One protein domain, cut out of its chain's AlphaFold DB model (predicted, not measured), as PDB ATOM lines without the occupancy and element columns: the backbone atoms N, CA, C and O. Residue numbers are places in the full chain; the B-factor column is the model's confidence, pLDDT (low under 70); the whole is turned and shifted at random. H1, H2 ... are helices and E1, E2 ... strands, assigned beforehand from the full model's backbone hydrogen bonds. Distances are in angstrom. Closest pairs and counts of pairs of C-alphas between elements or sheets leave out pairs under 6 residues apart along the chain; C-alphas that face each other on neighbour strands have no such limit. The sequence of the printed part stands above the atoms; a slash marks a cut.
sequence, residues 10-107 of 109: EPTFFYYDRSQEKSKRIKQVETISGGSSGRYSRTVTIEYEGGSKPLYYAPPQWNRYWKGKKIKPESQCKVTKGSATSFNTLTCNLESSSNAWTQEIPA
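This is residues 10 to 107 of the 109 residues of an uncharacterized protein of Mycoplasma wenyonii (UniProt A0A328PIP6). Two small sheets of three strands each, E3 E4 E5 and E6 E7 E8, stand at opposite ends of the longest axis, with the short helices H1 and H2 in the space between them. A small hairpin, E1 and E2, lies at one end of the first sheet, and its second strand turns sharply into E3. The printed part has 98 residues, with two named helices and eight named strands in the order E1 E2 E3 E4 E5 H1 H2 E6 E7 E8; the sheets are antiparallel. The class is mixed, helices and strands, with under half of the residues in named elements. The whole is compact, with a radius of gyration of the C-alphas of 14.1 A and spans of 37 by 33 by 21 A.

E1 is residues 14 to 16, 6.6 A long, and begins at C-alpha 14 (36.234, 39.305, 7.060). E2 is residues 26 to 28, 6.8 A, and E3 is residues 31 to 34, 10.1 A. E4, residues 44 to 48, measures 13.3 A, and E5, residues 51 to 55, measures 13.2 A. H1 is residues 60 to 65, 8.8 A, and starts at C-alpha 60 (30.264, 48.933, 22.031). H2 is residues 73 to 76, 5.1 A. E6 is residues 77 to 81, 13.4 A; E7, residues 87 to 92, 16.3 A; E8, residues 101 to 106, 16.6 A, ending at C-alpha 106 (21.193, 41.068, 4.928).

E1 and E2 form an antiparallel hairpin, with N 15 and O 27 2.8 A apart. E2 runs on into E3 at 88 degrees, across a break of 2 residues. E1 and E4 are near each other, and the closest C-alphas of E2 and E4, Gln 28 and Tyr 48, are 6.1 A apart. E3, E4 and E5 make a meander, each strand the antiparallel neighbour of the one before; N 33 and O 45 are 2.8 A apart, and N 55 and O 44 2.7 A. Residues 32 to 33 of E3 also pair antiparallel with residues 70 to 71. H1 only grazes this sheet; its closest C-alphas with E3 are Asn 63 and Gly 34, 5.1 A apart. H1 also only grazes the sheet E6 E7 E8, where the C-alphas of Gln 61 and Trp 101 of E8 are its closest pair with that strand, 6.5 A. H2 is not on the first sheet and only grazes the second, the closest C-alphas of H2 and E7 being Gln 76 and Cys 92, 5.6 A. E6, E7 and E8 make a second meander, with N 78 and O 91 2.8 A apart and N 92 and O 101 2.8 A. E3 and E7, for instance, are apart. In H1 every O i to N i+4 pair is within hydrogen-bond range; H2 is too short for such a pair.

The C-alphas of Gly 38 and Thr 85, the two farthest apart, are 41.8 A from each other. The printed part has no cut, and no link is long. The mean pLDDT of the printed part is 77.4, and residues 35 to 42, 83 to 85, 95 to 99 and 107 are under 70.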
ATOM      1  N   GLU A  10      27.762  28.276  10.548       72.69
ATOM      2  CA  GLU A  10      28.815  29.117  11.108       72.69
ATOM      3  C   GLU A  10      29.169  30.291  10.169       72.69
ATOM      4  O   GLU A  10      29.549  30.082   9.011       72.69
ATOM      5  N   PRO A  11      29.087  31.549  10.638       74.69
ATOM      6  CA  PRO A  11      29.484  32.711   9.853       74.69
ATOM      7  C   PRO A  11      31.007  32.831   9.758       74.69
ATOM      8  O   PRO A  11      31.706  32.676  10.756       74.69
ATOM      9  N   THR A  12      31.513  33.258   8.599       78.44
ATOM     10  CA  THR A  12      32.919  33.660   8.447       78.44
ATOM     11  C   THR A  12      33.041  35.185   8.456       78.44
ATOM     12  O   THR A  12      32.315  35.914   7.766       78.44
ATOM     13  N   PHE A  13      33.970  35.687   9.267       81.31
ATOM     14  CA  PHE A  13      34.206  37.116   9.433       81.31
ATOM     15  C   PHE A  13      35.366  37.554   8.547       81.31
ATOM     16  O   PHE A  13      36.384  36.875   8.448       81.31
ATOM     17  N   PHE A  14      35.215  38.719   7.919       83.81
ATOM     18  CA  PHE A  14      36.234  39.305   7.060       83.81
ATOM     19  C   PHE A  14      36.494  40.745   7.469       83.81
ATOM     20  O   PHE A  14      35.560  41.505   7.737       83.81
ATOM     21  N   TYR A  15      37.766  41.112   7.462       82.56
ATOM     22  CA  TYR A  15      38.243  42.472   7.612       82.56
ATOM     23  C   TYR A  15      38.635  43.035   6.248       82.56
ATOM     24  O   TYR A  15      39.258  42.341   5.444       82.56
ATOM     25  N   TYR A  16      38.258  44.290   6.001       83.88
ATOM     26  CA  TYR A  16      38.623  45.028   4.797       83.88
ATOM     27  C   TYR A  16      39.670  46.099   5.128       83.88
ATOM     28  O   TYR A  16      39.327  47.185   5.602       83.88
ATOM     29  N   ASP A  17      40.941  45.805   4.858       83.31
ATOM     30  CA  ASP A  17      42.051  46.735   5.040       83.31
ATOM     31  C   ASP A  17      42.184  47.682   3.842       83.31
ATOM     32  O   ASP A  17      42.706  47.324   2.783       83.31
ATOM     33  N   ARG A  18      41.729  48.927   4.003       82.25
ATOM     34  CA  ARG A  18      41.852  49.960   2.961       82.25
ATOM     35  C   ARG A  18      43.299  50.374   2.690       82.25
ATOM     36  O   ARG A  18      43.539  50.939   1.626       82.25
ATOM     37  N   SER A  19      44.239  50.101   3.602       84.44
ATOM     38  CA  SER A  19      45.644  50.483   3.429       84.44
ATOM     39  C   SER A  19      46.435  49.510   2.551       84.44
ATOM     40  O   SER A  19      47.602  49.766   2.272       84.44
ATOM     41  N   GLN A  20      45.840  48.381   2.157       83.44
ATOM     42  CA  GLN A  20      46.499  47.332   1.379       83.44
ATOM     43  C   GLN A  20      46.128  47.395  -0.112       83.44
ATOM     44  O   GLN A  20      45.106  47.968  -0.525       83.44
ATOM     45  N   GLU A  21      46.946  46.742  -0.937       86.00
ATOM     46  CA  GLU A  21      46.642  46.457  -2.344       86.00
ATOM     47  C   GLU A  21      45.325  45.684  -2.473       86.00
ATOM     48  O   GLU A  21      45.022  44.850  -1.620       86.00
ATOM     49  N   LYS A  22      44.550  45.921  -3.546       81.31
ATOM     50  CA  LYS A  22      43.189  45.365  -3.734       81.31
ATOM     51  C   LYS A  22      43.086  43.860  -3.441       81.31
ATOM     52  O   LYS A  22      42.145  43.456  -2.766       81.31
ATOM     53  N   SER A  23      44.056  43.063  -3.890       81.75
ATOM     54  CA  SER A  23      44.108  41.604  -3.697       81.75
ATOM     55  C   SER A  23      44.331  41.166  -2.245       81.75
ATOM     56  O   SER A  23      43.983  40.047  -1.889       81.75
ATOM     57  N   LYS A  24      44.877  42.041  -1.393       80.12
ATOM     58  CA  LYS A  24      45.213  41.771   0.015       80.12
ATOM     59  C   LYS A  24      44.294  42.494   1.001       80.12
ATOM     60  O   LYS A  24      44.496  42.379   2.209       80.12
ATOM     61  N   ARG A  25      43.299  43.246   0.509       84.06
ATOM     62  CA  ARG A  25      42.384  44.022   1.364       84.06
ATOM     63  C   ARG A  25      41.482  43.140   2.203       84.06
ATOM     64  O   ARG A  25      41.099  43.555   3.281       84.06
ATOM     65  N   ILE A  26      41.112  41.964   1.706       84.44
ATOM     66  CA  ILE A  26      40.202  41.068   2.416       84.44
ATOM     67  C   ILE A  26      41.034  40.039   3.173       84.44
ATOM     68  O   ILE A  26      41.784  39.274   2.571       84.44
ATOM     69  N   LYS A  27      40.887  40.024   4.497       85.69
ATOM     70  CA  LYS A  27      41.496  39.033   5.387       85.69
ATOM     71  C   LYS A  27      40.403  38.343   6.187       85.69
ATOM     72  O   LYS A  27      39.512  39.017   6.705       85.69
ATOM     73  N   GLN A  28      40.454  37.018   6.270       86.50
ATOM     74  CA  GLN A  28      39.575  36.270   7.162       86.50
ATOM     75  C   GLN A  28      40.001  36.529   8.607       86.50
ATOM     76  O   GLN A  28      41.185  36.484   8.926       86.50
ATOM     77  N   VAL A  29      39.034  36.849   9.461       87.19
ATOM     78  CA  VAL A  29      39.255  37.087  10.886       87.19
ATOM     79  C   VAL A  29      39.189  35.750  11.606       87.19
ATOM     80  O   VAL A  29      38.168  35.065  11.548       87.19
ATOM     81  N   GLU A  30      40.265  35.403  12.300       88.81
ATOM     82  CA  GLU A  30      40.360  34.175  13.092       88.81
ATOM     83  C   GLU A  30      39.883  34.418  14.520       88.81
ATOM     84  O   GLU A  30      39.084  33.652  15.065       88.81
ATOM     85  N   THR A  31      40.331  35.532  15.101       87.94
ATOM     86  CA  THR A  31      40.043  35.900  16.482       87.94
ATOM     87  C   THR A  31      39.794  37.396  16.628       87.94
ATOM     88  O   THR A  31      40.363  38.230  15.928       87.94
ATOM     89  N   ILE A  32      38.923  37.747  17.570       86.94
ATOM     90  CA  ILE A  32      38.642  39.121  17.987       86.94
ATOM     91  C   ILE A  32      38.920  39.200  19.482       86.94
ATOM     92  O   ILE A  32      38.324  38.458  20.260       86.94
ATOM     93  N   SER A  33      39.814  40.088  19.900       83.50
ATOM     94  CA  SER A  33      40.151  40.308  21.305       83.50
ATOM     95  C   SER A  33      39.693  41.689  21.768       83.50
ATOM     96  O   SER A  33      39.969  42.707  21.130       83.50
ATOM     97  N   GLY A  34      38.950  41.747  22.875       74.50
ATOM     98  CA  GLY A  34      38.551  43.026  23.468       74.50
ATOM     99  C   GLY A  34      39.749  43.727  24.105       74.50
ATOM    100  O   GLY A  34      40.494  43.099  24.857       74.50
ATOM    101  N   GLY A  35      39.933  45.021  23.828       69.06
ATOM    102  CA  GLY A  35      41.088  45.784  24.300       69.06
ATOM    103  C   GLY A  35      41.225  45.784  25.827       69.06
ATOM    104  O   GLY A  35      40.270  46.057  26.556       69.06
ATOM    105  N   SER A  36      42.428  45.491  26.326       57.06
ATOM    106  CA  SER A  36      42.649  45.268  27.762       57.06
ATOM    107  C   SER A  36      42.732  46.551  28.608       57.06
ATOM    108  O   SER A  36      42.407  46.498  29.795       57.06
ATOM    109  N   SER A  37      43.078  47.722  28.058       49.16
ATOM    110  CA  SER A  37      43.248  48.945  28.870       49.16
ATOM    111  C   SER A  37      43.408  50.234  28.046       49.16
ATOM    112  O   SER A  37      43.917  50.214  26.930       49.16
ATOM    113  N   GLY A  38      42.988  51.373  28.624       50.50
ATOM    114  CA  GLY A  38      43.257  52.731  28.118       50.50
ATOM    115  C   GLY A  38      42.020  53.578  27.770       50.50
ATOM    116  O   GLY A  38      40.937  53.052  27.521       50.50
ATOM    117  N   ARG A  39      42.201  54.912  27.730       47.53
ATOM    118  CA  ARG A  39      41.187  55.966  27.451       47.53
ATOM    119  C   ARG A  39      40.421  55.756  26.126       47.53
ATOM    120  O   ARG A  39      39.332  56.293  25.958       47.53
ATOM    121  N   TYR A  40      40.955  54.918  25.232       51.78
ATOM    122  CA  TYR A  40      40.324  54.415  24.005       51.78
ATOM    123  C   TYR A  40      39.618  53.070  24.233       51.78
ATOM    124  O   TYR A  40      39.839  52.095  23.510       51.78
ATOM    125  N   SER A  41      38.749  53.025  25.244       57.41
ATOM    126  CA  SER A  41      37.999  51.852  25.715       57.41
ATOM    127  C   SER A  41      36.908  51.379  24.737       57.41
ATOM    128  O   SER A  41      35.805  51.034  25.150       57.41
ATOM    129  N   ARG A  42      37.155  51.457  23.431       63.59
ATOM    130  CA  ARG A  42      36.285  50.958  22.353       63.59
ATOM    131  C   ARG A  42      37.074  50.224  21.266       63.59
ATOM    132  O   ARG A  42      36.496  49.835  20.257       63.59
ATOM    133  N   THR A  43      38.378  50.041  21.471       76.62
ATOM    134  CA  THR A  43      39.238  49.360  20.505       76.62
ATOM    135  C   THR A  43      39.207  47.863  20.778       76.62
ATOM    136  O   THR A  43      39.504  47.425  21.889       76.62
ATOM    137  N   VAL A  44      38.863  47.079  19.764       82.94
ATOM    138  CA  VAL A  44      39.099  45.627  19.755       82.94
ATOM    139  C   VAL A  44      40.233  45.339  18.784       82.94
ATOM    140  O   VAL A  44      40.434  46.096  17.838       82.94
ATOM    141  N   THR A  45      40.963  44.256  18.987       87.56
ATOM    142  CA  THR A  45      41.971  43.799  18.032       87.56
ATOM    143  C   THR A  45      41.409  42.623  17.257       87.56
ATOM    144  O   THR A  45      40.829  41.706  17.833       87.56
ATOM    145  N   ILE A  46      41.566  42.654  15.940       88.75
ATOM    146  CA  ILE A  46      41.313  41.509  15.072       88.75
ATOM    147  C   ILE A  46      42.641  40.821  14.764       88.75
ATOM    148  O   ILE A  46      43.641  41.476  14.463       88.75
ATOM    149  N   GLU A  47      42.645  39.502  14.848       90.81
ATOM    150  CA  GLU A  47      43.759  38.620  14.510       90.81
ATOM    151  C   GLU A  47      43.383  37.856  13.228       90.81
ATOM    152  O   GLU A  47      42.235  37.434  13.047       90.81
ATOM    153  N   TYR A  48      44.338  37.743  12.309       88.94
ATOM    154  CA  TYR A  48      44.197  37.061  11.023       88.94
ATOM    155  C   TYR A  48      45.539  36.444  10.616       88.94
ATOM    156  O   TYR A  48      46.591  36.814  11.143       88.94
ATOM    157  N   GLU A  49      45.529  35.555   9.627       86.62
ATOM    158  CA  GLU A  49      46.756  34.925   9.143       86.62
ATOM    159  C   GLU A  49      47.799  35.970   8.690       86.62
ATOM    160  O   GLU A  49      47.597  36.746   7.741       86.62
ATOM    161  N   GLY A  50      48.932  35.994   9.397       84.62
ATOM    162  CA  GLY A  50      50.047  36.902   9.135       84.62
ATOM    163  C   GLY A  50      49.954  38.275   9.809       84.62
ATOM    164  O   GLY A  50      50.740  39.155   9.456       84.62
ATOM    165  N   GLY A  51      49.037  38.505  10.759       88.62
ATOM    166  CA  GLY A  51      49.082  39.728  11.565       88.62
ATOM    167  C   GLY A  51      47.878  40.021  12.460       88.62
ATOM    168  O   GLY A  51      46.987  39.208  12.678       88.62
ATOM    169  N   SER A  52      47.866  41.242  12.996       88.44
ATOM    170  CA  SER A  52      46.745  41.776  13.770       88.44
ATOM    171  C   SER A  52      46.529  43.258  13.476       88.44
ATOM    172  O   SER A  52      47.452  43.973  13.070       88.44
ATOM    173  N   LYS A  53      45.291  43.727  13.657       86.62
ATOM    174  CA  LYS A  53      44.911  45.132  13.461       86.62
ATOM    175  C   LYS A  53      43.966  45.614  14.560       86.62
ATOM    176  O   LYS A  53      43.039  44.888  14.919       86.62
ATOM    177  N   PRO A  54      44.134  46.849  15.060       85.06
ATOM    178  CA  PRO A  54      43.131  47.474  15.907       85.06
ATOM    179  C   PRO A  54      41.918  47.905  15.072       85.06
ATOM    180  O   PRO A  54      42.047  48.521  14.013       85.06
ATOM    181  N   LEU A  55      40.725  47.622  15.582       79.94
ATOM    182  CA  LEU A  55      39.449  48.107  15.084       79.94
ATOM    183  C   LEU A  55      38.924  49.169  16.059       79.94
ATOM    184  O   LEU A  55      38.428  48.860  17.143       79.94
ATOM    185  N   TYR A  56      39.040  50.432  15.653       72.75
ATOM    186  CA  TYR A  56      38.695  51.596  16.479       72.75
ATOM    187  C   TYR A  56      37.183  51.853  16.608       72.75
ATOM    188  O   TYR A  56      36.751  52.541  17.530       72.75
ATOM    189  N   TYR A  57      36.379  51.283  15.707       71.06
ATOM    190  CA  TYR A  57      34.919  51.428  15.669       71.06
ATOM    191  C   TYR A  57      34.233  50.073  15.834       71.06
ATOM    192  O   TYR A  57      33.428  49.651  15.004       71.06
ATOM    193  N   ALA A  58      34.599  49.357  16.894       74.12
ATOM    194  CA  ALA A  58      33.922  48.123  17.248       74.12
ATOM    195  C   ALA A  58      32.524  48.413  17.819       74.12
ATOM    196  O   ALA A  58      32.336  49.447  18.476       74.12
ATOM    197  N   PRO A  59      31.555  47.495  17.653       75.00
ATOM    198  CA  PRO A  59      30.314  47.542  18.412       75.00
ATOM    199  C   PRO A  59      30.614  47.710  19.913       75.00
ATOM    200  O   PRO A  59      31.434  46.963  20.455       75.00
ATOM    201  N   PRO A  60      29.978  48.666  20.617       72.81
ATOM    202  CA  PRO A  60      30.264  48.933  22.031       72.81
ATOM    203  C   PRO A  60      30.172  47.689  22.928       72.81
ATOM    204  O   PRO A  60      30.919  47.552  23.898       72.81
ATOM    205  N   GLN A  61      29.275  46.766  22.578       73.31
ATOM    206  CA  GLN A  61      29.064  45.489  23.251       73.31
ATOM    207  C   GLN A  61      30.306  44.598  23.199       73.31
ATOM    208  O   GLN A  61      30.613  43.945  24.193       73.31
ATOM    209  N   TRP A  62      31.051  44.599  22.091       77.25
ATOM    210  CA  TRP A  62      32.262  43.788  21.970       77.25
ATOM    211  C   TRP A  62      33.293  44.239  22.993       77.25
ATOM    212  O   TRP A  62      33.810  43.435  23.755       77.25
ATOM    213  N   ASN A  63      33.528  45.544  23.112       74.25
ATOM    214  CA  ASN A  63      34.463  46.013  24.123       74.25
ATOM    215  C   ASN A  63      33.946  45.793  25.555       74.25
ATOM    216  O   ASN A  63      34.735  45.494  26.442       74.25
ATOM    217  N   ARG A  64      32.637  45.931  25.807       74.19
ATOM    218  CA  ARG A  64      32.072  45.748  27.155       74.19
ATOM    219  C   ARG A  64      32.144  44.296  27.629       74.19
ATOM    220  O   ARG A  64      32.538  44.056  28.764       74.19
ATOM    221  N   TYR A  65      31.742  43.354  26.783       75.38
ATOM    222  CA  TYR A  65      31.565  41.954  27.174       75.38
ATOM    223  C   TYR A  65      32.756  41.073  26.797       75.38
ATOM    224  O   TYR A  65      32.964  40.031  27.412       75.38
ATOM    225  N   TRP A  66      33.538  41.472  25.789       77.88
ATOM    226  CA  TRP A  66      34.653  40.679  25.260       77.88
ATOM    227  C   TRP A  66      36.005  41.211  25.754       77.88
ATOM    228  O   TRP A  66      37.054  40.752  25.309       77.88
ATOM    229  N   LYS A  67      36.000  42.177  26.684       76.12
ATOM    230  CA  LYS A  67      37.210  42.741  27.292       76.12
ATOM    231  C   LYS A  67      38.084  41.643  27.891       76.12
ATOM    232  O   LYS A  67      37.619  40.893  28.746       76.12
ATOM    233  N   GLY A  68      39.346  41.568  27.466       74.50
ATOM    234  CA  GLY A  68      40.283  40.549  27.950       74.50
ATOM    235  C   GLY A  68      39.924  39.115  27.540       74.50
ATOM    236  O   GLY A  68      40.564  38.177  28.005       74.50
ATOM    237  N   LYS A  69      38.919  38.933  26.674       79.94
ATOM    238  CA  LYS A  69      38.513  37.641  26.122       79.94
ATOM    239  C   LYS A  69      38.863  37.579  24.640       79.94
ATOM    240  O   LYS A  69      38.912  38.604  23.957       79.94
ATOM    241  N   LYS A  70      39.082  36.361  24.144       83.25
ATOM    242  CA  LYS A  70      39.212  36.074  22.715       83.25
ATOM    243  C   LYS A  70      37.921  35.444  22.216       83.25
ATOM    244  O   LYS A  70      37.429  34.496  22.819       83.25
ATOM    245  N   ILE A  71      37.404  35.972  21.116       83.62
ATOM    246  CA  ILE A  71      36.288  35.391  20.383       83.62
ATOM    247  C   ILE A  71      36.798  34.786  19.102       83.62
ATOM    248  O   ILE A  71      37.449  35.478  18.328       83.62
ATOM    249  N   LYS A  72      36.422  33.537  18.850       86.44
ATOM    250  CA  LYS A  72      36.539  32.898  17.546       86.44
ATOM    251  C   LYS A  72      35.162  32.925  16.870       86.44
ATOM    252  O   LYS A  72      34.289  32.142  17.255       86.44
ATOM    253  N   PRO A  73      34.928  33.829  15.899       79.69
ATOM    254  CA  PRO A  73      33.585  34.083  15.386       79.69
ATOM    255  C   PRO A  73      32.904  32.847  14.797       79.69
ATOM    256  O   PRO A  73      31.713  32.658  15.004       79.69
ATOM    257  N   GLU A  74      33.656  31.963  14.139       80.19
ATOM    258  CA  GLU A  74      33.091  30.746  13.540       80.19
ATOM    259  C   GLU A  74      32.549  29.756  14.582       80.19
ATOM    260  O   GLU A  74      31.596  29.043  14.308       80.19
ATOM    261  N   SER A  75      33.122  29.710  15.789       83.00
ATOM    262  CA  SER A  75      32.662  28.801  16.851       83.00
ATOM    263  C   SER A  75      31.699  29.450  17.841       83.00
ATOM    264  O   SER A  75      30.990  28.750  18.557       83.00
ATOM    265  N   GLN A  76      31.705  30.781  17.936       85.19
ATOM    266  CA  GLN A  76      30.973  31.527  18.967       85.19
ATOM    267  C   GLN A  76      29.875  32.429  18.405       85.19
ATOM    268  O   GLN A  76      29.115  33.009  19.178       85.19
ATOM    269  N   CYS A  77      29.752  32.540  17.084       84.00
ATOM    270  CA  CYS A  77      28.660  33.242  16.433       84.00
ATOM    271  C   CYS A  77      27.811  32.286  15.599       84.00
ATOM    272  O   CYS A  77      28.307  31.334  15.007       84.00
ATOM    273  N   LYS A  78      26.513  32.567  15.526       84.31
ATOM    274  CA  LYS A  78      25.546  31.807  14.741       84.31
ATOM    275  C   LYS A  78      24.656  32.758  13.963       84.31
ATOM    276  O   LYS A  78      24.248  33.795  14.484       84.31
ATOM    277  N   VAL A  79      24.329  32.378  12.733       80.94
ATOM    278  CA  VAL A  79      23.297  33.050  11.944       80.94
ATOM    279  C   VAL A  79      21.985  32.292  12.118       80.94
ATOM    280  O   VAL A  79      21.911  31.089  11.880       80.94
ATOM    281  N   THR A  80      20.939  32.986  12.548       82.38
ATOM    282  CA  THR A  80      19.565  32.479  12.558       82.38
ATOM    283  C   THR A  80      18.755  33.206  11.502       82.38
ATOM    284  O   THR A  80      18.829  34.430  11.390       82.38
ATOM    285  N   LYS A  81      17.973  32.453  10.725       77.94
ATOM    286  CA  LYS A  81      17.085  33.029   9.715       77.94
ATOM    287  C   LYS A  81      16.055  33.922  10.406       77.94
ATOM    288  O   LYS A  81      15.417  33.482  11.362       77.94
ATOM    289  N   GLY A  82      15.943  35.172   9.962       70.50
ATOM    290  CA  GLY A  82      14.948  36.097  10.491       70.50
ATOM    291  C   GLY A  82      13.536  35.680  10.083       70.50
ATOM    292  O   GLY A  82      13.343  34.945   9.114       70.50
ATOM    293  N   SER A  83      12.535  36.161  10.821       64.25
ATOM    294  CA  SER A  83      11.125  36.033  10.427       64.25
ATOM    295  C   SER A  83      10.784  36.908   9.215       64.25
ATOM    296  O   SER A  83       9.864  36.592   8.465       64.25
ATOM    297  N   ALA A  84      11.543  37.988   9.000       62.66
ATOM    298  CA  ALA A  84      11.444  38.852   7.832       62.66
ATOM    299  C   ALA A  84      12.271  38.297   6.663       62.66
ATOM    300  O   ALA A  84      13.413  37.876   6.829       62.66
ATOM    301  N   THR A  85      11.727  38.369   5.449       64.75
ATOM    302  CA  THR A  85      12.345  37.841   4.218       64.75
ATOM    303  C   THR A  85      13.665  38.509   3.821       64.75
ATOM    304  O   THR A  85      14.367  37.980   2.967       64.75
ATOM    305  N   SER A  86      14.014  39.654   4.416       75.88
ATOM    306  CA  SER A  86      15.148  40.485   3.979       75.88
ATOM    307  C   SER A  86      16.372  40.432   4.898       75.88
ATOM    308  O   SER A  86      17.447  40.882   4.496       75.88
ATOM    309  N   PHE A  87      16.249  39.877   6.108       78.75
ATOM    310  CA  PHE A  87      17.318  39.921   7.108       78.75
ATOM    311  C   PHE A  87      17.484  38.590   7.845       78.75
ATOM    312  O   PHE A  87      16.516  37.912   8.178       78.75
ATOM    313  N   ASN A  88      18.736  38.242   8.129       81.31
ATOM    314  CA  ASN A  88      19.099  37.218   9.099       81.31
ATOM    315  C   ASN A  88      19.589  37.891  10.386       81.31
ATOM    316  O   ASN A  88      20.095  39.014  10.364       81.31
ATOM    317  N   THR A  89      19.512  37.178  11.504       84.62
ATOM    318  CA  THR A  89      20.073  37.626  12.781       84.62
ATOM    319  C   THR A  89      21.393  36.915  13.021       84.62
ATOM    320  O   THR A  89      21.448  35.689  13.079       84.62
ATOM    321  N   LEU A  90      22.468  37.675  13.182       83.12
ATOM    322  CA  LEU A  90      23.720  37.171  13.724       83.12
ATOM    323  C   LEU A  90      23.687  37.304  15.240       83.12
ATOM    324  O   LEU A  90      23.427  38.394  15.739       83.12
ATOM    325  N   THR A  91      24.040  36.239  15.950       85.81
ATOM    326  CA  THR A  91      24.190  36.236  17.408       85.81
ATOM    327  C   THR A  91      25.561  35.690  17.775       85.81
ATOM    328  O   THR A  91      25.887  34.576  17.380       85.81
ATOM    329  N   CYS A  92      26.347  36.437  18.549       83.38
ATOM    330  CA  CYS A  92      27.638  36.005  19.086       83.38
ATOM    331  C   CYS A  92      27.573  35.852  20.609       83.38
ATOM    332  O   CYS A  92      27.257  36.818  21.307       83.38
ATOM    333  N   ASN A  93      27.914  34.665  21.115       81.38
ATOM    334  CA  ASN A  93      27.873  34.292  22.529       81.38
ATOM    335  C   ASN A  93      29.256  33.882  23.034       81.38
ATOM    336  O   ASN A  93      29.908  33.016  22.458       81.38
ATOM    337  N   LEU A  94      29.678  34.463  24.158       70.38
ATOM    338  CA  LEU A  94      30.965  34.132  24.768       70.38
ATOM    339  C   LEU A  94      30.938  32.911  25.673       70.38
ATOM    340  O   LEU A  94      31.949  32.235  25.721       70.38
ATOM    341  N   GLU A  95      29.838  32.671  26.394       61.44
ATOM    342  CA  GLU A  95      29.708  31.597  27.403       61.44
ATOM    343  C   GLU A  95      28.317  31.594  28.084       61.44
ATOM    344  O   GLU A  95      27.903  30.575  28.624       61.44
ATOM    345  N   SER A  96      27.553  32.700  28.034       55.56
ATOM    346  CA  SER A  96      26.163  32.776  28.526       55.56
ATOM    347  C   SER A  96      25.278  33.648  27.626       55.56
ATOM    348  O   SER A  96      25.750  34.617  27.025       55.56
ATOM    349  N   SER A  97      23.978  33.337  27.564       58.12
ATOM    350  CA  SER A  97      22.975  34.063  26.760       58.12
ATOM    351  C   SER A  97      22.798  35.530  27.168       58.12
ATOM    352  O   SER A  97      22.420  36.359  26.346       58.12
ATOM    353  N   SER A  98      23.120  35.878  28.416       62.91
ATOM    354  CA  SER A  98      23.027  37.243  28.951       62.91
ATOM    355  C   SER A  98      24.075  38.217  28.396       62.91
ATOM    356  O   SER A  98      23.935  39.422  28.579       62.91
ATOM    357  N   ASN A  99      25.104  37.716  27.702       68.69
ATOM    358  CA  ASN A  99      26.174  38.520  27.100       68.69
ATOM    359  C   ASN A  99      26.205  38.398  25.567       68.69
ATOM    360  O   ASN A  99      27.235  38.650  24.936       68.69
ATOM    361  N   ALA A 100      25.080  37.980  24.984       75.62
ATOM    362  CA  ALA A 100      24.902  37.866  23.550       75.62
ATOM    363  C   ALA A 100      24.984  39.245  22.886       75.62
ATOM    364  O   ALA A 100      24.308  40.189  23.298       75.62
ATOM    365  N   TRP A 101      25.774  39.356  21.823       83.31
ATOM    366  CA  TRP A 101      25.671  40.481  20.898       83.31
ATOM    367  C   TRP A 101      24.929  40.032  19.646       83.31
ATOM    368  O   TRP A 101      25.292  39.014  19.053       83.31
ATOM    369  N   THR A 102      23.912  40.795  19.244       83.69
ATOM    370  CA  THR A 102      23.128  40.530  18.040       83.69
ATOM    371  C   THR A 102      23.228  41.673  17.036       83.69
ATOM    372  O   THR A 102      23.342  42.843  17.406       83.69
ATOM    373  N   GLN A 103      23.182  41.330  15.752       82.56
ATOM    374  CA  GLN A 103      23.100  42.289  14.656       82.56
ATOM    375  C   GLN A 103      22.261  41.717  13.511       82.56
ATOM    376  O   GLN A 103      22.415  40.554  13.139       82.56
ATOM    377  N   GLU A 104      21.404  42.551  12.923       83.00
ATOM    378  CA  GLU A 104      20.748  42.227  11.660       83.00
ATOM    379  C   GLU A 104      21.753  42.309  10.513       83.00
ATOM    380  O   GLU A 104      22.479  43.294  10.349       83.00
ATOM    381  N   ILE A 105      21.794  41.252   9.715       76.69
ATOM    382  CA  ILE A 105      22.594  41.175   8.500       76.69
ATOM    383  C   ILE A 105      21.655  40.918   7.321       76.69
ATOM    384  O   ILE A 105      20.631  40.256   7.502       76.69
ATOM    385  N   PRO A 106      21.976  41.403   6.109       72.50
ATOM    386  CA  PRO A 106      21.193  41.068   4.928       72.50
ATOM    387  C   PRO A 106      20.996  39.554   4.821       72.50
ATOM    388  O   PRO A 106      21.939  38.787   5.057       72.50
ATOM    389  N   ALA A 107      19.781  39.126   4.477       62.66
ATOM    390  CA  ALA A 107      19.506  37.742   4.120       62.66
ATOM    391  C   ALA A 107      20.201  37.456   2.787       62.66
ATOM    392  O   ALA A 107      19.623  37.601   1.715       62.66
TER     393      ALA A 107